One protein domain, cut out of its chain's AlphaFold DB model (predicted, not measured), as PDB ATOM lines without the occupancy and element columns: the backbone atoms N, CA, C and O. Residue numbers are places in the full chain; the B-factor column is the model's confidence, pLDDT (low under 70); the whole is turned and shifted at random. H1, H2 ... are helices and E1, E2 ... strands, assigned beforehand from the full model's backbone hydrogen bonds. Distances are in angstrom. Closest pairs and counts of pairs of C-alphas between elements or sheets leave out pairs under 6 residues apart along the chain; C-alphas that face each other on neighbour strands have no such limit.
ATOM      1  N   ILE A   3     190.890 214.165 204.880       88.38
ATOM      2  CA  ILE A   3     191.941 214.616 203.968       88.38
ATOM      3  C   ILE A   3     193.265 214.082 204.503       88.38
ATOM      4  O   ILE A   3     193.584 214.285 205.674       88.38
ATOM      5  N   GLU A   4     194.000 213.379 203.653       87.19
ATOM      6  CA  GLU A   4     195.294 212.803 203.995       87.19
ATOM      7  C   GLU A   4     196.407 213.686 203.440       87.19
ATOM      8  O   GLU A   4     196.406 213.983 202.247       87.19
ATOM      9  N   GLU A   5     197.291 214.141 204.329       81.56
ATOM     10  CA  GLU A   5     198.486 214.943 204.040       81.56
ATOM     11  C   GLU A   5     198.250 216.044 202.978       81.56
ATOM     12  O   GLU A   5     198.912 216.076 201.934       81.56
ATOM     13  N   PRO A   6     197.299 216.979 203.202       81.38
ATOM     14  CA  PRO A   6     197.007 218.057 202.250       81.38
ATOM     15  C   PRO A   6     198.211 218.952 201.944       81.38
ATOM     16  O   PRO A   6     198.192 219.696 200.967       81.38
ATOM     17  N   GLU A   7     199.244 218.921 202.781       77.75
ATOM     18  CA  GLU A   7     200.507 219.613 202.582       77.75
ATOM     19  C   GLU A   7     201.373 219.060 201.443       77.75
ATOM     20  O   GLU A   7     202.275 219.776 200.998       77.75
ATOM     21  N   ILE A   8     201.145 217.826 200.970       69.94
ATOM     22  CA  ILE A   8     202.000 217.221 199.944       69.94
ATOM     23  C   ILE A   8     201.968 218.113 198.692       69.94
ATOM     24  O   ILE A   8     200.920 218.395 198.115       69.94
ATOM     25  N   HIS A   9     203.152 218.562 198.268       65.38
ATOM     26  CA  HIS A   9     203.373 219.483 197.143       65.38
ATOM     27  C   HIS A   9     202.828 220.914 197.316       65.38
ATOM     28  O   HIS A   9     202.932 221.712 196.382       65.38
ATOM     29  N   LEU A  10     202.312 221.289 198.491       61.69
ATOM     30  CA  LEU A  10     201.908 222.664 198.771       61.69
ATOM     31  C   LEU A  10     203.012 223.435 199.484       61.69
ATOM     32  O   LEU A  10     203.500 223.044 200.542       61.69
ATOM     33  N   HIS A  11     203.334 224.610 198.949       62.31
ATOM     34  CA  HIS A  11     204.089 225.611 199.695       62.31
ATOM     35  C   HIS A  11     203.328 225.979 200.990       62.31
ATOM     36  O   HIS A  11     202.106 226.118 200.926       62.31
ATOM     37  N   PRO A  12     203.974 226.217 202.146       57.31
ATOM     38  CA  PRO A  12     203.282 226.517 203.411       57.31
ATOM     39  C   PRO A  12     202.330 227.697 203.341       57.31
ATOM     40  O   PRO A  12     201.254 227.672 203.926       57.31
ATOM     41  N   LEU A  13     202.680 228.726 202.563       59.34
ATOM     42  CA  LEU A  13     201.764 229.835 202.292       59.34
ATOM     43  C   LEU A  13     200.446 229.339 201.669       59.34
ATOM     44  O   LEU A  13     199.374 229.819 202.028       59.34
ATOM     45  N   LEU A  14     200.509 228.371 200.751       71.44
ATOM     46  CA  LEU A  14     199.327 227.741 200.160       71.44
ATOM     47  C   LEU A  14     198.609 226.835 201.162       71.44
ATOM     48  O   LEU A  14     197.387 226.805 201.147       71.44
ATOM     49  N   GLN A  15     199.333 226.173 202.067       77.56
ATOM     50  CA  GLN A  15     198.737 225.405 203.165       77.56
ATOM     51  C   GLN A  15     197.926 226.318 204.102       77.56
ATOM     52  O   GLN A  15     196.759 226.052 204.364       77.56
ATOM     53  N   ARG A  16     198.489 227.461 204.522       74.88
ATOM     54  CA  ARG A  16     197.791 228.475 205.340       74.88
ATOM     55  C   ARG A  16     196.575 229.060 204.624       74.88
ATOM     56  O   ARG A  16     195.519 229.228 205.234       74.88
ATOM     57  N   LYS A  17     196.700 229.347 203.323       78.81
ATOM     58  CA  LYS A  17     195.571 229.795 202.492       78.81
ATOM     59  C   LYS A  17     194.490 228.722 202.371       78.81
ATOM     60  O   LYS A  17     193.316 229.055 202.471       78.81
ATOM     61  N   LEU A  18     194.877 227.457 202.207       86.50
ATOM     62  CA  LEU A  18     193.957 226.324 202.169       86.50
ATOM     63  C   LEU A  18     193.195 226.206 203.490       86.50
ATOM     64  O   LEU A  18     191.973 226.169 203.470       86.50
ATOM     65  N   ILE A  19     193.886 226.225 204.631       85.19
ATOM     66  CA  ILE A  19     193.255 226.192 205.960       85.19
ATOM     67  C   ILE A  19     192.277 227.355 206.120       85.19
ATOM     68  O   ILE A  19     191.124 227.145 206.489       85.19
ATOM     69  N   SER A  20     192.720 228.573 205.794       83.00
ATOM     70  CA  SER A  20     191.884 229.774 205.889       83.00
ATOM     71  C   SER A  20     190.620 229.630 205.047       83.00
ATOM     72  O   SER A  20     189.531 229.932 205.527       83.00
ATOM     73  N   TYR A  21     190.746 229.110 203.824       88.00
ATOM     74  CA  TYR A  21     189.618 228.825 202.943       88.00
ATOM     75  C   TYR A  21     188.673 227.773 203.539       88.00
ATOM     76  O   TYR A  21     187.470 228.000 203.599       88.00
ATOM     77  N   LEU A  22     189.197 226.647 204.039       88.88
ATOM     78  CA  LEU A  22     188.374 225.596 204.648       88.88
ATOM     79  C   LEU A  22     187.579 226.122 205.853       88.88
ATOM     80  O   LEU A  22     186.419 225.754 206.017       88.88
ATOM     81  N   VAL A  23     188.177 227.000 206.663       84.19
ATOM     82  CA  VAL A  23     187.536 227.586 207.850       84.19
ATOM     83  C   VAL A  23     186.503 228.661 207.495       84.19
ATOM     84  O   VAL A  23     185.461 228.728 208.139       84.19
ATOM     85  N   SER A  24     186.790 229.522 206.514       84.88
ATOM     86  CA  SER A  24     185.956 230.700 206.211       84.88
ATOM     87  C   SER A  24     184.866 230.444 205.173       84.88
ATOM     88  O   SER A  24     183.774 230.994 205.291       84.88
ATOM     89  N   GLU A  25     185.133 229.589 204.188       90.50
ATOM     90  CA  GLU A  25     184.266 229.407 203.020       90.50
ATOM     91  C   GLU A  25     183.436 228.119 203.089       90.50
ATOM     92  O   GLU A  25     182.641 227.828 202.194       90.50
ATOM     93  N   THR A  26     183.608 227.310 204.140       89.56
ATOM     94  CA  THR A  26     182.905 226.030 204.269       89.56
ATOM     95  C   THR A  26     182.367 225.802 205.680       89.56
ATOM     96  O   THR A  26     182.882 226.322 206.662       89.56
ATOM     97  N   SER A  27     181.322 224.978 205.786       88.31
ATOM     98  CA  SER A  27     180.709 224.581 207.063       88.31
ATOM     99  C   SER A  27     180.907 223.095 207.387       88.31
ATOM    100  O   SER A  27     180.168 222.528 208.194       88.31
ATOM    101  N   SER A  28     181.830 222.420 206.696       89.75
ATOM    102  CA  SER A  28     182.038 220.976 206.839       89.75
ATOM    103  C   SER A  28     182.980 220.652 207.998       89.75
ATOM    104  O   SER A  28     183.897 221.405 208.302       89.75
ATOM    105  N   GLN A  29     182.799 219.483 208.616       88.75
ATOM    106  CA  GLN A  29     183.783 218.942 209.553       88.75
ATOM    107  C   GLN A  29     184.915 218.249 208.786       88.75
ATOM    108  O   GLN A  29     184.655 217.352 207.972       88.75
ATOM    109  N   TYR A  30     186.159 218.624 209.078       89.00
ATOM    110  CA  TYR A  30     187.361 218.050 208.472       89.00
ATOM    111  C   TYR A  30     188.149 217.216 209.484       89.00
ATOM    112  O   TYR A  30     188.360 217.638 210.616       89.00
ATOM    113  N   PHE A  31     188.597 216.043 209.047       89.81
ATOM    114  CA  PHE A  31     189.604 215.231 209.720       89.81
ATOM    115  C   PHE A  31     190.834 215.219 208.825       89.81
ATOM    116  O   PHE A  31     190.755 214.750 207.690       89.81
ATOM    117  N   ILE A  32     191.932 215.785 209.313       87.62
ATOM    118  CA  ILE A  32     193.156 215.960 208.537       87.62
ATOM    119  C   ILE A  32     194.267 215.178 209.228       87.62
ATOM    120  O   ILE A  32     194.545 215.431 210.401       87.62
ATOM    121  N   SER A  33     194.889 214.236 208.519       86.81
ATOM    122  CA  SER A  33     196.210 213.734 208.905       86.81
ATOM    123  C   SER A  33     197.260 214.636 208.272       86.81
ATOM    124  O   SER A  33     197.155 214.989 207.100       86.81
ATOM    125  N   THR A  34     198.232 215.068 209.065       76.62
ATOM    126  CA  THR A  34     199.255 216.005 208.615       76.62
ATOM    127  C   THR A  34     200.518 215.840 209.447       76.62
ATOM    128  O   THR A  34     200.459 215.609 210.657       76.62
ATOM    129  N   HIS A  35     201.654 215.975 208.781       71.38
ATOM    130  CA  HIS A  35     202.972 216.166 209.366       71.38
ATOM    131  C   HIS A  35     203.375 217.650 209.381       71.38
ATOM    132  O   HIS A  35     204.442 217.992 209.887       71.38
ATOM    133  N   SER A  36     202.535 218.542 208.843       65.81
ATOM    134  CA  SER A  36     202.808 219.975 208.763       65.81
ATOM    135  C   SER A  36     202.316 220.740 209.995       65.81
ATOM    136  O   SER A  36     201.126 220.778 210.322       65.81
ATOM    137  N   SER A  37     203.243 221.463 210.621       61.00
ATOM    138  CA  SER A  37     202.979 222.426 211.698       61.00
ATOM    139  C   SER A  37     201.991 223.526 211.286       61.00
ATOM    140  O   SER A  37     201.253 224.032 212.130       61.00
ATOM    141  N   SER A  38     201.912 223.865 209.989       63.91
ATOM    142  CA  SER A  38     201.015 224.916 209.483       63.91
ATOM    143  C   SER A  38     199.538 224.599 209.725       63.91
ATOM    144  O   SER A  38     198.744 225.520 209.885       63.91
ATOM    145  N   PHE A  39     199.169 223.315 209.791       67.56
ATOM    146  CA  PHE A  39     197.810 222.869 210.114       67.56
ATOM    147  C   PHE A  39     197.546 222.830 211.624       67.56
ATOM    148  O   PHE A  39     196.400 222.988 212.051       67.56
ATOM    149  N   MET A  40     198.596 222.683 212.438       62.50
ATOM    150  CA  MET A  40     198.510 222.615 213.899       62.50
ATOM    151  C   MET A  40     198.272 223.985 214.553       62.50
ATOM    152  O   MET A  40     197.730 224.038 215.651       62.50
ATOM    153  N   ASP A  41     198.625 225.086 213.886       59.00
ATOM    154  CA  ASP A  41     198.423 226.458 214.392       59.00
ATOM    155  C   ASP A  41     197.032 227.041 214.044       59.00
ATOM    156  O   ASP A  41     196.769 228.237 214.156       59.00
ATOM    157  N   THR A  42     196.100 226.193 213.598       65.81
ATOM    158  CA  THR A  42     194.745 226.621 213.230       65.81
ATOM    159  C   THR A  42     193.910 226.915 214.478       65.81
ATOM    160  O   THR A  42     193.600 226.015 215.264       65.81
ATOM    161  N   ALA A  43     193.476 228.167 214.641       57.72
ATOM    162  CA  ALA A  43     192.557 228.549 215.711       57.72
ATOM    163  C   ALA A  43     191.269 227.698 215.669       57.72
ATOM    164  O   ALA A  43     190.670 227.517 214.610       57.72
ATOM    165  N   ASN A  44     190.831 227.195 216.829       64.75
ATOM    166  CA  ASN A  44     189.666 226.310 217.011       64.75
ATOM    167  C   ASN A  44     189.776 224.888 216.417       64.75
ATOM    168  O   ASN A  44     188.780 224.162 216.414       64.75
ATOM    169  N   ALA A  45     190.955 224.442 215.968       72.56
ATOM    170  CA  ALA A  45     191.169 223.037 215.620       72.56
ATOM    171  C   ALA A  45     191.428 222.179 216.872       72.56
ATOM    172  O   ALA A  45     192.121 222.592 217.800       72.56
ATOM    173  N   THR A  46     190.889 220.955 216.894       80.38
ATOM    174  CA  THR A  46     191.241 219.954 217.916       80.38
ATOM    175  C   THR A  46     192.368 219.082 217.385       80.38
ATOM    176  O   THR A  46     192.207 218.428 216.356       80.38
ATOM    177  N   ILE A  47     193.497 219.061 218.089       80.00
ATOM    178  CA  ILE A  47     194.702 218.354 217.653       80.00
ATOM    179  C   ILE A  47     194.830 217.048 218.434       80.00
ATOM    180  O   ILE A  47     194.721 217.026 219.664       80.00
ATOM    181  N   PHE A  48     195.104 215.963 217.715       82.94
ATOM    182  CA  PHE A  48     195.406 214.658 218.288       82.94
ATOM    183  C   PHE A  48     196.809 214.239 217.867       82.94
ATOM    184  O   PHE A  48     197.109 214.159 216.679       82.94
ATOM    185  N   ARG A  49     197.666 213.945 218.845       78.44
ATOM    186  CA  ARG A  49     198.954 213.299 218.611       78.44
ATOM    187  C   ARG A  49     198.732 211.804 218.473       78.44
ATOM    188  O   ARG A  49     198.141 211.196 219.364       78.44
ATOM    189  N   VAL A  50     199.268 211.215 217.413       82.19
ATOM    190  CA  VAL A  50     199.329 209.763 217.238       82.19
ATOM    191  C   VAL A  50     200.797 209.345 217.262       82.19
ATOM    192  O   VAL A  50     201.593 209.864 216.486       82.19
ATOM    193  N   THR A  51     201.176 208.445 218.168       78.19
ATOM    194  CA  THR A  51     202.531 207.872 218.245       78.19
ATOM    195  C   THR A  51     202.475 206.354 218.203       78.19
ATOM    196  O   THR A  51     201.503 205.751 218.654       78.19
ATOM    197  N   ASN A  52     203.519 205.727 217.668       83.31
ATOM    198  CA  ASN A  52     203.693 204.279 217.686       83.31
ATOM    199  C   ASN A  52     205.033 203.966 218.361       83.31
ATOM    200  O   ASN A  52     206.073 204.418 217.889       83.31
ATOM    201  N   ASP A  53     204.994 203.242 219.482       82.69
ATOM    202  CA  ASP A  53     206.180 202.857 220.262       82.69
ATOM    203  C   ASP A  53     206.799 201.521 219.800       82.69
ATOM    204  O   ASP A  53     207.710 201.001 220.439       82.69
ATOM    205  N   GLY A  54     206.334 200.975 218.670       81.38
ATOM    206  CA  GLY A  54     206.746 199.682 218.121       81.38
ATOM    207  C   GLY A  54     205.922 198.503 218.648       81.38
ATOM    208  O   GLY A  54     205.919 197.446 218.021       81.38
ATOM    209  N   GLU A  55     205.177 198.693 219.740       87.00
ATOM    210  CA  GLU A  55     204.277 197.688 220.319       87.00
ATOM    211  C   GLU A  55     202.804 198.084 220.167       87.00
ATOM    212  O   GLU A  55     201.956 197.238 219.875       87.00
ATOM    213  N   GLN A  56     202.475 199.369 220.334       84.75
ATOM    214  CA  GLN A  56     201.111 199.877 220.238       84.75
ATOM    215  C   GLN A  56     201.046 201.319 219.728       84.75
ATOM    216  O   GLN A  56     201.955 202.132 219.888       84.75
ATOM    217  N   THR A  57     199.902 201.659 219.135       89.94
ATOM    218  CA  THR A  57     199.586 203.038 218.758       89.94
ATOM    219  C   THR A  57     198.894 203.746 219.917       89.94
ATOM    220  O   THR A  57     197.892 203.260 220.441       89.94
ATOM    221  N   ARG A  58     199.407 204.912 220.310       84.75
ATOM    222  CA  ARG A  58     198.833 205.776 221.345       84.75
ATOM    223  C   ARG A  58     198.289 207.044 220.705       84.75
ATOM    224  O   ARG A  58     198.958 207.666 219.887       84.75
ATOM    225  N   VAL A  59     197.081 207.432 221.109       86.00
ATOM    226  CA  VAL A  59     196.435 208.673 220.666       86.00
ATOM    227  C   VAL A  59     196.224 209.572 221.876       86.00
ATOM    228  O   VAL A  59     195.599 209.161 222.852       86.00
ATOM    229  N   GLN A  60     196.740 210.795 221.816       77.81
ATOM    230  CA  GLN A  60     196.631 211.778 222.887       77.81
ATOM    231  C   GLN A  60     196.049 213.083 222.345       77.81
ATOM    232  O   GLN A  60     196.585 213.670 221.408       77.81
ATOM    233  N   ALA A  61     194.959 213.558 222.949       76.38
ATOM    234  CA  ALA A  61     194.444 214.891 222.662       76.38
ATOM    235  C   ALA A  61     195.410 215.952 223.206       76.38
ATOM    236  O   ALA A  61     195.876 215.866 224.346       76.38
ATOM    237  N   VAL A  62     195.693 216.966 222.399       64.62
ATOM    238  CA  VAL A  62     196.582 218.066 222.767       64.62
ATOM    239  C   VAL A  62     195.730 219.178 223.361       64.62
ATOM    240  O   VAL A  62     195.181 220.009 222.646       64.62
ATOM    241  N   VAL A  63     195.542 219.138 224.681       54.47
ATOM    242  CA  VAL A  63     194.538 219.973 225.374       54.47
ATOM    243  C   VAL A  63     195.140 221.253 225.976       54.47
ATOM    244  O   VAL A  63     194.417 222.208 226.249       54.47
ATOM    245  N   THR A  64     196.459 221.311 226.180       51.34
ATOM    246  CA  THR A  64     197.141 222.432 226.852       51.34
ATOM    247  C   THR A  64     198.242 223.036 225.980       51.34
ATOM    248  O   THR A  64     198.903 222.331 225.214       51.34
ATOM    249  N   LYS A  65     198.481 224.350 226.129       44.56
ATOM    250  CA  LYS A  65     199.575 225.068 225.443       44.56
ATOM    251  C   LYS A  65     200.955 224.464 225.746       44.56
ATOM    252  O   LYS A  65     201.819 224.454 224.877       44.56
ATOM    253  N   ASP A  66     201.139 223.895 226.937       37.91
ATOM    254  CA  ASP A  66     202.378 223.207 227.324       37.91
ATOM    255  C   ASP A  66     202.568 221.870 226.589       37.91
ATOM    256  O   ASP A  66     203.693 221.517 226.243       37.91
ATOM    257  N   HIS A  67     201.483 221.149 226.271       45.16
ATOM    258  CA  HIS A  67     201.550 219.941 225.442       45.16
ATOM    259  C   HIS A  67     201.734 220.252 223.956       45.16
ATOM    260  O   HIS A  67     202.420 219.498 223.268       45.16
ATOM    261  N   GLN A  68     201.192 221.375 223.464       46.00
ATOM    262  CA  GLN A  68     201.564 221.904 222.146       46.00
ATOM    263  C   GLN A  68     203.062 222.213 222.094       46.00
ATOM    264  O   GLN A  68     203.712 221.859 221.122       46.00
ATOM    265  N   ARG A  69     203.637 222.790 223.154       40.50
ATOM    266  CA  ARG A  69     205.073 223.090 223.226       40.50
ATOM    267  C   ARG A  69     205.944 221.832 223.196       40.50
ATOM    268  O   ARG A  69     206.828 221.757 222.359       40.50
ATOM    269  N   SER A  70     205.629 220.809 223.995       43.03
ATOM    270  CA  SER A  70     206.360 219.529 223.951       43.03
ATOM    271  C   SER A  70     206.189 218.778 222.625       43.03
ATOM    272  O   SER A  70     207.055 218.014 222.227       43.03
ATOM    273  N   LEU A  71     205.067 218.982 221.928       44.75
ATOM    274  CA  LEU A  71     204.871 218.468 220.573       44.75
ATOM    275  C   LEU A  71     205.714 219.200 219.544       44.75
ATOM    276  O   LEU A  71     206.260 218.555 218.666       44.75
ATOM    277  N   LEU A  72     205.809 220.523 219.658       43.50
ATOM    278  CA  LEU A  72     206.679 221.353 218.830       43.50
ATOM    279  C   LEU A  72     208.163 221.030 219.088       43.50
ATOM    280  O   LEU A  72     208.967 221.087 218.161       43.50
ATOM    281  N   ASP A  73     208.500 220.616 220.312       45.00
ATOM    282  CA  ASP A  73     209.828 220.113 220.675       45.00
ATOM    283  C   ASP A  73     210.081 218.699 220.102       45.00
ATOM    284  O   ASP A  73     211.143 218.453 219.534       45.00
ATOM    285  N   ASP A  74     209.100 217.787 220.168       41.44
ATOM    286  CA  ASP A  74     209.206 216.411 219.642       41.44
ATOM    287  C   ASP A  74     209.132 216.324 218.105       41.44
ATOM    288  O   ASP A  74     209.695 215.409 217.505       41.44
ATOM    289  N   LEU A  75     208.438 217.265 217.457       43.78
ATOM    290  CA  LEU A  75     208.459 217.465 216.002       43.78
ATOM    291  C   LEU A  75     209.709 218.223 215.542       43.78
ATOM    292  O   LEU A  75     209.849 218.444 214.342       43.78
ATOM    293  N   GLY A  76     210.603 218.573 216.478       41.31
ATOM    294  CA  GLY A  76     211.918 219.141 216.228       41.31
ATOM    295  C   GLY A  76     211.836 220.369 215.347       41.31
ATOM    296  O   GLY A  76     212.009 220.235 214.143       41.31
TER     297      GLY A  76
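AT A GLANCE: This is residues 3 to 76 of the 285 residues of the protein "ATPase_AAA_core domain-containing protein" of Paracoccus haematequi (UniProt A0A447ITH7). The model is drawn out in three groups along its length: H1 at one end, the short H2 and E1 in the middle, and at the other end the two-stranded hairpin E2 and E3, with H3 near that end but separate from E2. H1 packs on H2, while H3 touches no helix; the tip of the hairpin, residues 52 to 57, and the turn after H1, residues 24 to 29, stick out. The 74 printed residues hold three named helices and three named strands, in the order H1, E1, H2, E2, E3, H3, and the class is mixed, helices and strands. The only sheet has the order E2 - E3 and is antiparallel. The whole is only just compact, close to loose, with a radius of gyration of the C-alphas of 13.2 A, and it is only just elongated, spanning 39 by 26 by 22 A.

IN THESE COORDINATES: The printed part begins at Ile 3. H1 is residues 12 to 24, 18.0 A from first to last C-alpha, and begins with C-alpha 12 at (203.282, 226.517, 203.411). E1 is residues 31 to 33, 6.8 A long, and H2 is residues 37 to 40, 5.0 A long. E2, residues 48 to 52, measures 13.3 A and starts with C-alpha 48 at (195.406, 214.658, 218.288). E3, residues 57 to 61, measures 13.5 A. H3, residues 65 to 74, measures 14.2 A and ends with C-alpha 74 at (209.206, 216.411, 219.642).

HOW THE PARTS SIT: H1 and H2 touch, the closest C-alphas being those of Arg 16 and Ser 38, 6.3 A apart. H1 and E1 are apart. E1 pairs with no named strand, but residues 3 to 4 form a short parallel pairing with residues 32 to 33 of E1. E2 and E3 form an antiparallel hairpin, with 160 degrees between their directions; N 49 and O 60, 2.8 A apart, and N 51 and O 58, 2.9 A apart, are within hydrogen-bond range. E2 and H3 are only just apart, closest 8.1 A, as are H2 and H3, also 8.1 A. In H1 and H3 every O i to N i+4 pair is within hydrogen-bond range; H2 is too short for such a pair.

THE WHOLE: The C-alphas farthest apart are those of Glu 25 and Glu 55, 41.3 A. Residues 24 to 29, of which 24 belongs to H1, stand free, as do residues 52 to 57, of which 52 belongs to E2 and 57 to E3. Without them the body spans 27 by 22 by 18 A. The printed part has no cut and no long link. The mean pLDDT of the printed part is 71.5; residues 8 to 13, 36 to 44 and 62 to 76 are under 70, and H3 has a mean of 43.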